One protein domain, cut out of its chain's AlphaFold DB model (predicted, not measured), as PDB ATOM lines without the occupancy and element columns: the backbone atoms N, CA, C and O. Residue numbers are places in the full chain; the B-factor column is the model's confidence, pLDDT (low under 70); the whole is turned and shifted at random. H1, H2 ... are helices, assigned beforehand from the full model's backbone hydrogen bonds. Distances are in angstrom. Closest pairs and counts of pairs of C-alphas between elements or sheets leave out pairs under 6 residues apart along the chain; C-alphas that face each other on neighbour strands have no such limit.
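What this domain is: This is residues 2 to 91 of the 91 residues of the protein "MFS transporter" of Anaerolineaceae bacterium (UniProt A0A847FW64). The printed part is a long, open V of helices: H1 makes one arm, H2 and then H3 make the other, and the two arms meet at one end, where the last part of H1 packs on H2. A loop, residues 29 to 43, extends beyond that closed end, and H4 continues past the far end of H3, turned off at an angle. The 90 printed residues hold four named helices, H1, H2, H3 and H4 in that order, and no named strand; the class is all helix. The whole is extended, with a radius of gyration of the C-alphas of 21.7 A and spans of 71 by 25 by 19 A.

Where its parts are: H1, residues 2 to 28, is the longest helix; it begins at C-alpha 2 at (-58.259, -17.356, -73.148) and measures 38.7 A from first to last C-alpha. Residues 29 to 43 hold no named element. H2, residues 44 to 54, begins at C-alpha 44 at (-22.548, -39.379, -63.600) and measures 15.4 A. H3, residues 56 to 71, measures 22.5 A. H4, residues 76 to 89, measures 20.2 A and ends at C-alpha 89 at (-69.064, -0.214, -69.520).

How they stand to each other: H1 and H2 form a helical hairpin, two helices that follow each other in the chain, touch and run opposite ways. They touch with 10 pairs of C-alphas within 8 A, the closest being those of Ser 28 and Ala 46, 4.7 A apart. Their lines stand at a shallow tilt of 13 degrees, and H1 touches H2 with residues 21 to 28 alone. H2 and H3 meet only through their link. H1 and H3 are apart, as are H1 and H4, H2 and H4, and H3 and H4. In H1, H2, H3 and H4 every O i to N i+4 pair is within hydrogen-bond range.

The domain as a whole: The two C-alphas farthest apart are those of Gly 37 and Lys 91, at 72.0 A, while the C-alphas of Tyr 2 and Lys 91 are 24.2 A apart. Residues 2 to 16, which belong to H1, stand free, and so do residues 54 to 91, of which 56 to 71 belong to H3 and 76 to 89 to H4. The link from H1 to H2 is long, with 15 residues; the links from H2 to H3 and from H3 to H4 are tight, with 1 and 4 residues. The printed part has no cut and ends at residue 91, the chain's last residue. The mean pLDDT of the printed part is 91.1, and that of H4 is 82; residues 74 and 91 are under 70.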
ATOM      1  N   TYR A   2     -58.961 -16.817 -74.336       79.44
ATOM      2  CA  TYR A   2     -58.259 -17.356 -73.148       79.44
ATOM      3  C   TYR A   2     -57.594 -18.732 -73.356       79.44
ATOM      4  O   TYR A   2     -56.392 -18.878 -73.152       79.44
ATOM      5  N   TYR A   3     -58.339 -19.734 -73.836       88.69
ATOM      6  CA  TYR A   3     -57.791 -21.084 -74.045       88.69
ATOM      7  C   TYR A   3     -56.690 -21.136 -75.117       88.69
ATOM      8  O   TYR A   3     -55.739 -21.906 -74.997       88.69
ATOM      9  N   ALA A   4     -56.781 -20.290 -76.149       91.94
ATOM     10  CA  ALA A   4     -55.742 -20.169 -77.173       91.94
ATOM     11  C   ALA A   4     -54.450 -19.572 -76.593       91.94
ATOM     12  O   ALA A   4     -53.366 -20.085 -76.848       91.94
ATOM     13  N   PHE A   5     -54.570 -18.545 -75.746       91.62
ATOM     14  CA  PHE A   5     -53.438 -17.954 -75.037       91.62
ATOM     15  C   PHE A   5     -52.767 -18.969 -74.101       91.62
ATOM     16  O   PHE A   5     -51.570 -19.220 -74.217       91.62
ATOM     17  N   ALA A   6     -53.542 -19.631 -73.236       92.62
ATOM     18  CA  ALA A   6     -53.014 -20.640 -72.316       92.62
ATOM     19  C   ALA A   6     -52.332 -21.809 -73.052       92.62
ATOM     20  O   ALA A   6     -51.210 -22.188 -72.717       92.62
ATOM     21  N   SER A   7     -52.966 -22.345 -74.100       94.94
ATOM     22  CA  SER A   7     -52.396 -23.454 -74.880       94.94
ATOM     23  C   SER A   7     -51.144 -23.061 -75.669       94.94
ATOM     24  O   SER A   7     -50.248 -23.892 -75.826       94.94
ATOM     25  N   PHE A   8     -51.034 -21.810 -76.126       96.75
ATOM     26  CA  PHE A   8     -49.810 -21.292 -76.738       96.75
ATOM     27  C   PHE A   8     -48.641 -21.315 -75.746       96.75
ATOM     28  O   PHE A   8     -47.608 -21.917 -76.041       96.75
ATOM     29  N   PHE A   9     -48.819 -20.740 -74.553       95.31
ATOM     30  CA  PHE A   9     -47.771 -20.729 -73.529       95.31
ATOM     31  C   PHE A   9     -47.423 -22.131 -73.039       95.31
ATOM     32  O   PHE A   9     -46.250 -22.416 -72.826       95.31
ATOM     33  N   GLN A  10     -48.404 -23.029 -72.935       95.94
ATOM     34  CA  GLN A  10     -48.143 -24.427 -72.609       95.94
ATOM     35  C   GLN A  10     -47.239 -25.090 -73.660       95.94
ATOM     36  O   GLN A  10     -46.258 -25.737 -73.304       95.94
ATOM     37  N   LYS A  11     -47.527 -24.911 -74.955       97.12
ATOM     38  CA  LYS A  11     -46.690 -25.460 -76.037       97.12
ATOM     39  C   LYS A  11     -45.293 -24.846 -76.042       97.12
ATOM     40  O   LYS A  11     -44.315 -25.578 -76.188       97.12
ATOM     41  N   LEU A  12     -45.204 -23.530 -75.855       97.81
ATOM     42  CA  LEU A  12     -43.934 -22.817 -75.771       97.81
ATOM     43  C   LEU A  12     -43.092 -23.324 -74.594       97.81
ATOM     44  O   LEU A  12     -41.923 -23.642 -74.782       97.81
ATOM     45  N   ALA A  13     -43.692 -23.455 -73.409       96.00
ATOM     46  CA  ALA A  13     -43.022 -23.956 -72.215       96.00
ATOM     47  C   ALA A  13     -42.525 -25.393 -72.410       96.00
ATOM     48  O   ALA A  13     -41.368 -25.680 -72.114       96.00
ATOM     49  N   THR A  14     -43.354 -26.278 -72.974       96.94
ATOM     50  CA  THR A  14     -42.942 -27.653 -73.298       96.94
ATOM     51  C   THR A  14     -41.776 -27.669 -74.286       96.94
ATOM     52  O   THR A  14     -40.795 -28.378 -74.064       96.94
ATOM     53  N   GLY A  15     -41.837 -26.867 -75.354       98.06
ATOM     54  CA  GLY A  15     -40.751 -26.760 -76.330       98.06
ATOM     55  C   GLY A  15     -39.454 -26.238 -75.709       98.06
ATOM     56  O   GLY A  15     -38.395 -26.832 -75.901       98.06
ATOM     57  N   ALA A  16     -39.544 -25.176 -74.906       97.75
ATOM     58  CA  ALA A  16     -38.408 -24.601 -74.194       97.75
ATOM     59  C   ALA A  16     -37.788 -25.597 -73.201       97.75
ATOM     60  O   ALA A  16     -36.564 -25.708 -73.136       97.75
ATOM     61  N   ALA A  17     -38.608 -26.364 -72.476       96.44
ATOM     62  CA  ALA A  17     -38.137 -27.383 -71.542       96.44
ATOM     63  C   ALA A  17     -37.389 -28.518 -72.257       96.44
ATOM     64  O   ALA A  17     -36.304 -28.908 -71.823       96.44
ATOM     65  N   LEU A  18     -37.930 -29.017 -73.375       97.06
ATOM     66  CA  LEU A  18     -37.273 -30.046 -74.188       97.06
ATOM     67  C   LEU A  18     -35.952 -29.546 -74.777       97.06
ATOM     68  O   LEU A  18     -34.951 -30.261 -74.740       97.06
ATOM     69  N   TRP A  19     -35.934 -28.314 -75.284       97.88
ATOM     70  CA  TRP A  19     -34.726 -27.692 -75.818       97.88
ATOM     71  C   TRP A  19     -33.647 -27.514 -74.741       97.88
ATOM     72  O   TRP A  19     -32.507 -27.939 -74.937       97.88
ATOM     73  N   ALA A  20     -34.013 -26.971 -73.577       97.50
ATOM     74  CA  ALA A  20     -33.099 -26.788 -72.453       97.50
ATOM     75  C   ALA A  20     -32.539 -28.125 -71.939       97.50
ATOM     76  O   ALA A  20     -31.338 -28.235 -71.692       97.50
ATOM     77  N   MET A  21     -33.382 -29.158 -71.840       96.88
ATOM     78  CA  MET A  21     -32.937 -30.511 -71.505       96.88
ATOM     79  C   MET A  21     -31.954 -31.045 -72.552       96.88
ATOM     80  O   MET A  21     -30.918 -31.595 -72.192       96.88
ATOM     81  N   GLY A  22     -32.235 -30.862 -73.846       96.38
ATOM     82  CA  GLY A  22     -31.338 -31.283 -74.925       96.38
ATOM     83  C   GLY A  22     -29.941 -30.666 -74.804       96.38
ATOM     84  O   GLY A  22     -28.945 -31.384 -74.906       96.38
ATOM     85  N   ILE A  23     -29.867 -29.364 -74.507       97.44
ATOM     86  CA  ILE A  23     -28.598 -28.664 -74.249       97.44
ATOM     87  C   ILE A  23     -27.897 -29.237 -73.015       97.44
ATOM     88  O   ILE A  23     -26.705 -29.533 -73.075       97.44
ATOM     89  N   ALA A  24     -28.620 -29.425 -71.911       96.56
ATOM     90  CA  ALA A  24     -28.049 -29.963 -70.679       96.56
ATOM     91  C   ALA A  24     -27.488 -31.379 -70.878       96.56
ATOM     92  O   ALA A  24     -26.381 -31.684 -70.432       96.56
ATOM     93  N   LEU A  25     -28.211 -32.234 -71.603       96.62
ATOM     94  CA  LEU A  25     -27.765 -33.586 -71.930       96.62
ATOM     95  C   LEU A  25     -26.518 -33.573 -72.818       96.62
ATOM     96  O   LEU A  25     -25.563 -34.285 -72.508       96.62
ATOM     97  N   ALA A  26     -26.485 -32.728 -73.851       96.19
ATOM     98  CA  ALA A  26     -25.309 -32.573 -74.704       96.19
ATOM     99  C   ALA A  26     -24.084 -32.097 -73.903       96.19
ATOM    100  O   ALA A  26     -23.016 -32.697 -74.002       96.19
ATOM    101  N   ALA A  27     -24.254 -31.083 -73.050       95.88
ATOM    102  CA  ALA A  27     -23.184 -30.551 -72.204       95.88
ATOM    103  C   ALA A  27     -22.695 -31.554 -71.143       95.88
ATOM    104  O   ALA A  27     -21.531 -31.543 -70.760       95.88
ATOM    105  N   SER A  28     -23.579 -32.434 -70.670       96.44
ATOM    106  CA  SER A  28     -23.267 -33.428 -69.637       96.44
ATOM    107  C   SER A  28     -22.644 -34.728 -70.164       96.44
ATOM    108  O   SER A  28     -22.280 -35.586 -69.356       96.44
ATOM    109  N   GLY A  29     -22.512 -34.879 -71.488       95.06
ATOM    110  CA  GLY A  29     -21.921 -36.060 -72.125       95.06
ATOM    111  C   GLY A  29     -22.881 -37.243 -72.277       95.06
ATOM    112  O   GLY A  29     -22.442 -38.389 -72.242       95.06
ATOM    113  N   TYR A  30     -24.186 -36.993 -72.411       95.81
ATOM    114  CA  TYR A  30     -25.194 -38.049 -72.543       95.81
ATOM    115  C   TYR A  30     -24.880 -39.038 -73.680       95.81
ATOM    116  O   TYR A  30     -24.698 -38.642 -74.835       95.81
ATOM    117  N   VAL A  31     -24.895 -40.337 -73.366       94.25
ATOM    118  CA  VAL A  31     -24.675 -41.415 -74.338       94.25
ATOM    119  C   VAL A  31     -26.023 -41.923 -74.833       94.25
ATOM    120  O   VAL A  31     -26.854 -42.387 -74.052       94.25
ATOM    121  N   ARG A  32     -26.263 -41.856 -76.144       91.69
ATOM    122  CA  ARG A  32     -27.524 -42.323 -76.729       91.69
ATOM    123  C   ARG A  32     -27.563 -43.861 -76.750       91.69
ATOM    124  O   ARG A  32     -26.664 -44.459 -77.340       91.69
ATOM    125  N   PRO A  33     -28.584 -44.510 -76.160       90.62
ATOM    126  CA  PRO A  33     -28.756 -45.955 -76.273       90.62
ATOM    127  C   PRO A  33     -28.986 -46.376 -77.727       90.62
ATOM    128  O   PRO A  33     -29.682 -45.685 -78.476       90.62
ATOM    129  N   LEU A  34     -28.420 -47.516 -78.120       90.88
ATOM    130  CA  LEU A  34     -28.730 -48.152 -79.398       90.88
ATOM    131  C   LEU A  34     -30.114 -48.814 -79.324       90.88
ATOM    132  O   LEU A  34     -30.550 -49.239 -78.256       90.88
ATOM    133  N   ALA A  35     -30.805 -48.909 -80.463       88.00
ATOM    134  CA  ALA A  35     -32.126 -49.545 -80.545       88.00
ATOM    135  C   ALA A  35     -32.086 -51.051 -80.217       88.00
ATOM    136  O   ALA A  35     -33.103 -51.635 -79.853       88.00
ATOM    137  N   SER A  36     -30.913 -51.671 -80.339       87.62
ATOM    138  CA  SER A  36     -30.645 -53.059 -79.985       87.62
ATOM    139  C   SER A  36     -29.324 -53.164 -79.219       87.62
ATOM    140  O   SER A  36     -28.371 -52.433 -79.493       87.62
ATOM    141  N   GLY A  37     -29.272 -54.083 -78.253       82.56
ATOM    142  CA  GLY A  37     -28.094 -54.338 -77.420       82.56
ATOM    143  C   GLY A  37     -28.235 -53.873 -75.963       82.56
ATOM    144  O   GLY A  37     -29.288 -53.373 -75.561       82.56
ATOM    145  N   PRO A  38     -27.191 -54.090 -75.142       88.94
ATOM    146  CA  PRO A  38     -27.195 -53.703 -73.736       88.94
ATOM    147  C   PRO A  38     -27.184 -52.176 -73.571       88.94
ATOM    148  O   PRO A  38     -26.578 -51.451 -74.361       88.94
ATOM    149  N   LEU A  39     -27.842 -51.685 -72.517       89.44
ATOM    150  CA  LEU A  39     -27.881 -50.257 -72.203       89.44
ATOM    151  C   LEU A  39     -26.478 -49.746 -71.832       89.44
ATOM    152  O   LEU A  39     -25.834 -50.336 -70.960       89.44
ATOM    153  N   PRO A  40     -26.002 -48.645 -72.442       91.00
ATOM    154  CA  PRO A  40     -24.714 -48.071 -72.089       91.00
ATOM    155  C   PRO A  40     -24.761 -47.458 -70.685       91.00
ATOM    156  O   PRO A  40     -25.768 -46.877 -70.271       91.00
ATOM    157  N   VAL A  41     -23.644 -47.546 -69.961       93.62
ATOM    158  CA  VAL A  41     -23.482 -46.851 -68.680       93.62
ATOM    159  C   VAL A  41     -23.416 -45.348 -68.945       93.62
ATOM    160  O   VAL A  41     -22.570 -44.880 -69.705       93.62
ATOM    161  N   GLN A  42     -24.318 -44.591 -68.321       94.81
ATOM    162  CA  GLN A  42     -24.370 -43.139 -68.473       94.81
ATOM    163  C   GLN A  42     -23.342 -42.445 -67.572       94.81
ATOM    164  O   GLN A  42     -23.186 -42.845 -66.413       94.81
ATOM    165  N   PRO A  43     -22.699 -41.361 -68.038       96.25
ATOM    166  CA  PRO A  43     -21.859 -40.534 -67.184       96.25
ATOM    167  C   PRO A  43     -22.626 -39.997 -65.973       96.25
ATOM    168  O   PRO A  43     -23.800 -39.623 -66.068       96.25
ATOM    169  N   ALA A  44     -21.945 -39.890 -64.830       96.62
ATOM    170  CA  ALA A  44     -22.548 -39.379 -63.600       96.62
ATOM    171  C   ALA A  44     -23.101 -37.950 -63.766       96.62
ATOM    172  O   ALA A  44     -24.139 -37.624 -63.192       96.62
ATOM    173  N   SER A  45     -22.446 -37.118 -64.583       96.75
ATOM    174  CA  SER A  45     -22.895 -35.772 -64.960       96.75
ATOM    175  C   SER A  45     -24.239 -35.786 -65.693       96.75
ATOM    176  O   SER A  45     -25.115 -34.988 -65.368       96.75
ATOM    177  N   ALA A  46     -24.438 -36.711 -66.636       96.44
ATOM    178  CA  ALA A  46     -25.689 -36.833 -67.384       96.44
ATOM    179  C   ALA A  46     -26.846 -37.279 -66.486       96.44
ATOM    180  O   ALA A  46     -27.939 -36.713 -66.531       96.44
ATOM    181  N   VAL A  47     -26.589 -38.239 -65.594       96.38
ATOM    182  CA  VAL A  47     -27.576 -38.672 -64.596       96.38
ATOM    183  C   VAL A  47     -27.938 -37.524 -63.647       96.38
ATOM    184  O   VAL A  47     -29.114 -37.335 -63.334       96.38
ATOM    185  N   GLN A  48     -26.957 -36.732 -63.204       97.50
ATOM    186  CA  GLN A  48     -27.203 -35.553 -62.367       97.50
ATOM    187  C   GLN A  48     -28.030 -34.486 -63.093       97.50
ATOM    188  O   GLN A  48     -28.972 -33.963 -62.499       97.50
ATOM    189  N   ALA A  49     -27.744 -34.209 -64.368       96.50
ATOM    190  CA  ALA A  49     -28.523 -33.268 -65.173       96.50
ATOM    191  C   ALA A  49     -30.002 -33.686 -65.261       96.50
ATOM    192  O   ALA A  49     -30.891 -32.873 -65.005       96.50
ATOM    193  N   ILE A  50     -30.271 -34.970 -65.520       95.81
ATOM    194  CA  ILE A  50     -31.639 -35.516 -65.545       95.81
ATOM    195  C   ILE A  50     -32.316 -35.350 -64.180       95.81
ATOM    196  O   ILE A  50     -33.453 -34.883 -64.109       95.81
ATOM    197  N   ARG A  51     -31.627 -35.698 -63.086       96.81
ATOM    198  CA  ARG A  51     -32.171 -35.560 -61.721       96.81
ATOM    199  C   ARG A  51     -32.508 -34.112 -61.385       96.81
ATOM    200  O   ARG A  51     -33.558 -33.860 -60.800       96.81
ATOM    201  N   LEU A  52     -31.647 -33.172 -61.772       96.75
ATOM    202  CA  LEU A  52     -31.869 -31.746 -61.554       96.75
ATOM    203  C   LEU A  52     -33.142 -31.269 -62.272       96.75
ATOM    204  O   LEU A  52     -33.983 -30.601 -61.671       96.75
ATOM    205  N   PHE A  53     -33.303 -31.670 -63.533       96.12
ATOM    206  CA  PHE A  53     -34.461 -31.317 -64.353       96.12
ATOM    207  C   PHE A  53     -35.768 -31.989 -63.919       96.12
ATOM    208  O   PHE A  53     -36.831 -31.411 -64.122       96.12
ATOM    209  N   MET A  54     -35.714 -33.198 -63.355       94.38
ATOM    210  CA  MET A  54     -36.909 -33.934 -62.916       94.38
ATOM    211  C   MET A  54     -37.315 -33.634 -61.466       94.38
ATOM    212  O   MET A  54     -38.446 -33.924 -61.089       94.38
ATOM    213  N   GLY A  55     -36.418 -33.076 -60.649       95.69
ATOM    214  CA  GLY A  55     -36.678 -32.802 -59.234       95.69
ATOM    215  C   GLY A  55     -36.596 -31.312 -58.887       95.69
ATOM    216  O   GLY A  55     -37.627 -30.639 -58.864       95.69
ATOM    217  N   PRO A  56     -35.401 -30.768 -58.594       97.12
ATOM    218  CA  PRO A  56     -35.258 -29.389 -58.130       97.12
ATOM    219  C   PRO A  56     -35.804 -28.319 -59.082       97.12
ATOM    220  O   PRO A  56     -36.408 -27.358 -58.616       97.12
ATOM    221  N   VAL A  57     -35.631 -28.463 -60.400       96.62
ATOM    222  CA  VAL A  57     -36.089 -27.447 -61.367       96.62
ATOM    223  C   VAL A  57     -37.614 -27.238 -61.299       96.62
ATOM    224  O   VAL A  57     -38.029 -26.097 -61.084       96.62
ATOM    225  N   PRO A  58     -38.465 -28.283 -61.393       96.19
ATOM    226  CA  PRO A  58     -39.906 -28.149 -61.182       96.19
ATOM    227  C   PRO A  58     -40.280 -27.510 -59.842       96.19
ATOM    228  O   PRO A  58     -41.194 -26.689 -59.795       96.19
ATOM    229  N   VAL A  59     -39.564 -27.842 -58.761       98.06
ATOM    230  CA  VAL A  59     -39.810 -27.259 -57.431       98.06
ATOM    231  C   VAL A  59     -39.549 -25.755 -57.438       98.06
ATOM    232  O   VAL A  59     -40.391 -24.989 -56.978       98.06
ATOM    233  N   VAL A  60     -38.420 -25.312 -57.995       97.94
ATOM    234  CA  VAL A  60     -38.085 -23.882 -58.093       97.94
ATOM    235  C   VAL A  60     -39.120 -23.133 -58.936       97.94
ATOM    236  O   VAL A  60     -39.568 -22.056 -58.541       97.94
ATOM    237  N   LEU A  61     -39.554 -23.713 -60.060       96.50
ATOM    238  CA  LEU A  61     -40.604 -23.128 -60.900       96.50
ATOM    239  C   LEU A  61     -41.942 -23.022 -60.157       96.50
ATOM    240  O   LEU A  61     -42.608 -21.989 -60.246       96.50
ATOM    241  N   LEU A  62     -42.319 -24.050 -59.391       97.00
ATOM    242  CA  LEU A  62     -43.536 -24.043 -58.583       97.00
ATOM    243  C   LEU A  62     -43.475 -22.986 -57.477       97.00
ATOM    244  O   LEU A  62     -44.436 -22.243 -57.292       97.00
ATOM    245  N   LEU A  63     -42.346 -22.872 -56.774       98.00
ATOM    246  CA  LEU A  63     -42.137 -21.819 -55.777       98.00
ATOM    247  C   LEU A  63     -42.242 -20.426 -56.409       98.00
ATOM    248  O   LEU A  63     -42.876 -19.541 -55.837       98.00
ATOM    249  N   GLY A  64     -41.694 -20.246 -57.615       96.69
ATOM    250  CA  GLY A  64     -41.875 -19.027 -58.400       96.69
ATOM    251  C   GLY A  64     -43.348 -18.748 -58.705       96.69
ATOM    252  O   GLY A  64     -43.828 -17.644 -58.459       96.69
ATOM    253  N   ALA A  65     -44.095 -19.752 -59.170       94.12
ATOM    254  CA  ALA A  65     -45.527 -19.625 -59.437       94.12
ATOM    255  C   ALA A  65     -46.326 -19.252 -58.174       94.12
ATOM    256  O   ALA A  65     -47.186 -18.374 -58.233       94.12
ATOM    257  N   ILE A  66     -46.002 -19.858 -57.027       95.00
ATOM    258  CA  ILE A  66     -46.599 -19.524 -55.725       95.00
ATOM    259  C   ILE A  66     -46.294 -18.069 -55.352       95.00
ATOM    260  O   ILE A  66     -47.200 -17.342 -54.948       95.00
ATOM    261  N   LEU A  67     -45.049 -17.619 -55.523       95.62
ATOM    262  CA  LEU A  67     -44.658 -16.236 -55.248       95.62
ATOM    263  C   LEU A  67     -45.434 -15.239 -56.121       95.62
ATOM    264  O   LEU A  67     -45.920 -14.228 -55.613       95.62
ATOM    265  N   PHE A  68     -45.588 -15.525 -57.418       92.75
ATOM    266  CA  PHE A  68     -46.390 -14.694 -58.322       92.75
ATOM    267  C   PHE A  68     -47.866 -14.668 -57.921       92.75
ATOM    268  O   PHE A  68     -48.456 -13.589 -57.856       92.75
ATOM    269  N   ALA A  69     -48.446 -15.826 -57.596       90.25
ATOM    270  CA  ALA A  69     -49.828 -15.920 -57.131       90.25
ATOM    271  C   ALA A  69     -50.047 -15.158 -55.814       90.25
ATOM    272  O   ALA A  69     -51.084 -14.526 -55.628       90.25
ATOM    273  N   TRP A  70     -49.058 -15.173 -54.919       90.12
ATOM    274  CA  TRP A  70     -49.106 -14.419 -53.668       90.12
ATOM    275  C   TRP A  70     -48.965 -12.907 -53.881       90.12
ATOM    276  O   TRP A  70     -49.599 -12.131 -53.171       90.12
ATOM    277  N   ARG A  71     -48.167 -12.472 -54.868       89.19
ATOM    278  CA  ARG A  71     -47.999 -11.048 -55.208       89.19
ATOM    279  C   ARG A  71     -49.226 -10.442 -55.890       89.19
ATOM    280  O   ARG A  71     -49.478  -9.257 -55.698       89.19
ATOM    281  N   TYR A  72     -49.965 -11.234 -56.663       84.38
ATOM    282  CA  TYR A  72     -51.183 -10.812 -57.359       84.38
ATOM    283  C   TYR A  72     -52.398 -11.605 -56.858       84.38
ATOM    284  O   TYR A  72     -52.953 -12.423 -57.598       84.38
ATOM    285  N   PRO A  73     -52.816 -11.406 -55.595       73.81
ATOM    286  CA  PRO A  73     -53.940 -12.130 -55.034       73.81
ATOM    287  C   PRO A  73     -55.238 -11.637 -55.681       73.81
ATOM    288  O   PRO A  73     -55.783 -10.607 -55.295       73.81
ATOM    289  N   ILE A  74     -55.777 -12.395 -56.640       68.56
ATOM    290  CA  ILE A  74     -57.105 -12.128 -57.213       68.56
ATOM    291  C   ILE A  74     -58.155 -12.527 -56.167       68.56
ATOM    292  O   ILE A  74     -58.717 -13.625 -56.173       68.56
ATOM    293  N   GLY A  75     -58.370 -11.647 -55.193       77.81
ATOM    294  CA  GLY A  75     -59.362 -11.830 -54.145       77.81
ATOM    295  C   GLY A  75     -60.788 -11.705 -54.683       77.81
ATOM    296  O   GLY A  75     -61.047 -11.087 -55.715       77.81
ATOM    297  N   ARG A  76     -61.769 -12.228 -53.934       70.81
ATOM    298  CA  ARG A  76     -63.194 -12.085 -54.297       70.81
ATOM    299  C   ARG A  76     -63.661 -10.627 -54.360       70.81
ATOM    300  O   ARG A  76     -64.679 -10.354 -54.984       70.81
ATOM    301  N   ALA A  77     -62.995  -9.724 -53.640       75.69
ATOM    302  CA  ALA A  77     -63.295  -8.294 -53.670       75.69
ATOM    303  C   ALA A  77     -62.852  -7.674 -55.002       75.69
ATOM    304  O   ALA A  77     -63.681  -7.096 -55.691       75.69
ATOM    305  N   GLU A  78     -61.602  -7.899 -55.417       76.00
ATOM    306  CA  GLU A  78     -61.090  -7.396 -56.699       76.00
ATOM    307  C   GLU A  78     -61.805  -8.019 -57.894       76.00
ATOM    308  O   GLU A  78     -62.134  -7.328 -58.851       76.00
ATOM    309  N   HIS A  79     -62.141  -9.309 -57.816       78.94
ATOM    310  CA  HIS A  79     -62.918  -9.946 -58.872       78.94
ATOM    311  C   HIS A  79     -64.336  -9.363 -58.989       78.94
ATOM    312  O   HIS A  79     -64.855  -9.236 -60.094       78.94
ATOM    313  N   ARG A  80     -64.967  -8.984 -57.865       79.69
ATOM    314  CA  ARG A  80     -66.266  -8.291 -57.874       79.69
ATOM    315  C   ARG A  80     -66.142  -6.879 -58.435       79.69
ATOM    316  O   ARG A  80     -66.888  -6.558 -59.346       79.69
ATOM    317  N   ALA A  81     -65.150  -6.112 -57.986       82.75
ATOM    318  CA  ALA A  81     -64.881  -4.775 -58.507       82.75
ATOM    319  C   ALA A  81     -64.648  -4.787 -60.030       82.75
ATOM    320  O   ALA A  81     -65.243  -3.993 -60.750       82.75
ATOM    321  N   LEU A  82     -63.871  -5.755 -60.534       82.81
ATOM    322  CA  LEU A  82     -63.631  -5.916 -61.969       82.81
ATOM    323  C   LEU A  82     -64.919  -6.256 -62.741       82.81
ATOM    324  O   LEU A  82     -65.119  -5.776 -63.853       82.81
ATOM    325  N   ARG A  83     -65.805  -7.077 -62.163       84.81
ATOM    326  CA  ARG A  83     -67.106  -7.402 -62.770       84.81
ATOM    327  C   ARG A  83     -68.050  -6.205 -62.796       84.81
ATOM    328  O   ARG A  83     -68.715  -6.009 -63.809       84.81
ATOM    329  N   ASP A  84     -68.096  -5.429 -61.719       87.25
ATOM    330  CA  ASP A  84     -68.936  -4.234 -61.629       87.25
ATOM    331  C   ASP A  84     -68.468  -3.171 -62.635       87.25
ATOM    332  O   ASP A  84     -69.286  -2.574 -63.335       87.25
ATOM    333  N   GLU A  85     -67.150  -2.998 -62.788       86.56
ATOM    334  CA  GLU A  85     -66.576  -2.081 -63.776       86.56
ATOM    335  C   GLU A  85     -66.847  -2.525 -65.221       86.56
ATOM    336  O   GLU A  85     -67.186  -1.695 -66.065       86.56
ATOM    337  N   LEU A  86     -66.758  -3.825 -65.519       87.75
ATOM    338  CA  LEU A  86     -67.137  -4.355 -66.833       87.75
ATOM    339  C   LEU A  86     -68.632  -4.141 -67.125       87.75
ATOM    340  O   LEU A  86     -68.973  -3.690 -68.216       87.75
ATOM    341  N   ALA A  87     -69.511  -4.390 -66.149       88.81
ATOM    342  CA  ALA A  87     -70.956  -4.205 -66.302       88.81
ATOM    343  C   ALA A  87     -71.352  -2.730 -66.488       88.81
ATOM    344  O   ALA A  87     -72.320  -2.428 -67.184       88.81
ATOM    345  N   ALA A  88     -70.605  -1.803 -65.881       88.25
ATOM    346  CA  ALA A  88     -70.812  -0.369 -66.057       88.25
ATOM    347  C   ALA A  88     -70.418   0.129 -67.459       88.25
ATOM    348  O   ALA A  88     -70.960   1.134 -67.903       88.25
ATOM    349  N   ARG A  89     -69.500  -0.559 -68.153       82.88
ATOM    350  CA  ARG A  89     -69.064  -0.214 -69.520       82.88
ATOM    351  C   ARG A  89     -69.968  -0.778 -70.623       82.88
ATOM    352  O   ARG A  89     -69.867  -0.331 -71.759       82.88
ATOM    353  N   GLU A  90     -70.806  -1.767 -70.310       72.94
ATOM    354  CA  GLU A  90     -71.808  -2.330 -71.234       72.94
ATOM    355  C   GLU A  90     -73.155  -1.577 -71.223       72.94
ATOM    356  O   GLU A  90     -74.022  -1.885 -72.039       72.94
ATOM    357  N   LYS A  91     -73.339  -0.602 -70.321       52.78
ATOM    358  CA  LYS A  91     -74.486   0.321 -70.302       52.78
ATOM    359  C   LYS A  91     -74.170   1.617 -71.035       52.78
ATOM    360  O   LYS A  91     -75.112   2.144 -71.663       52.78
TER     361      LYS A  91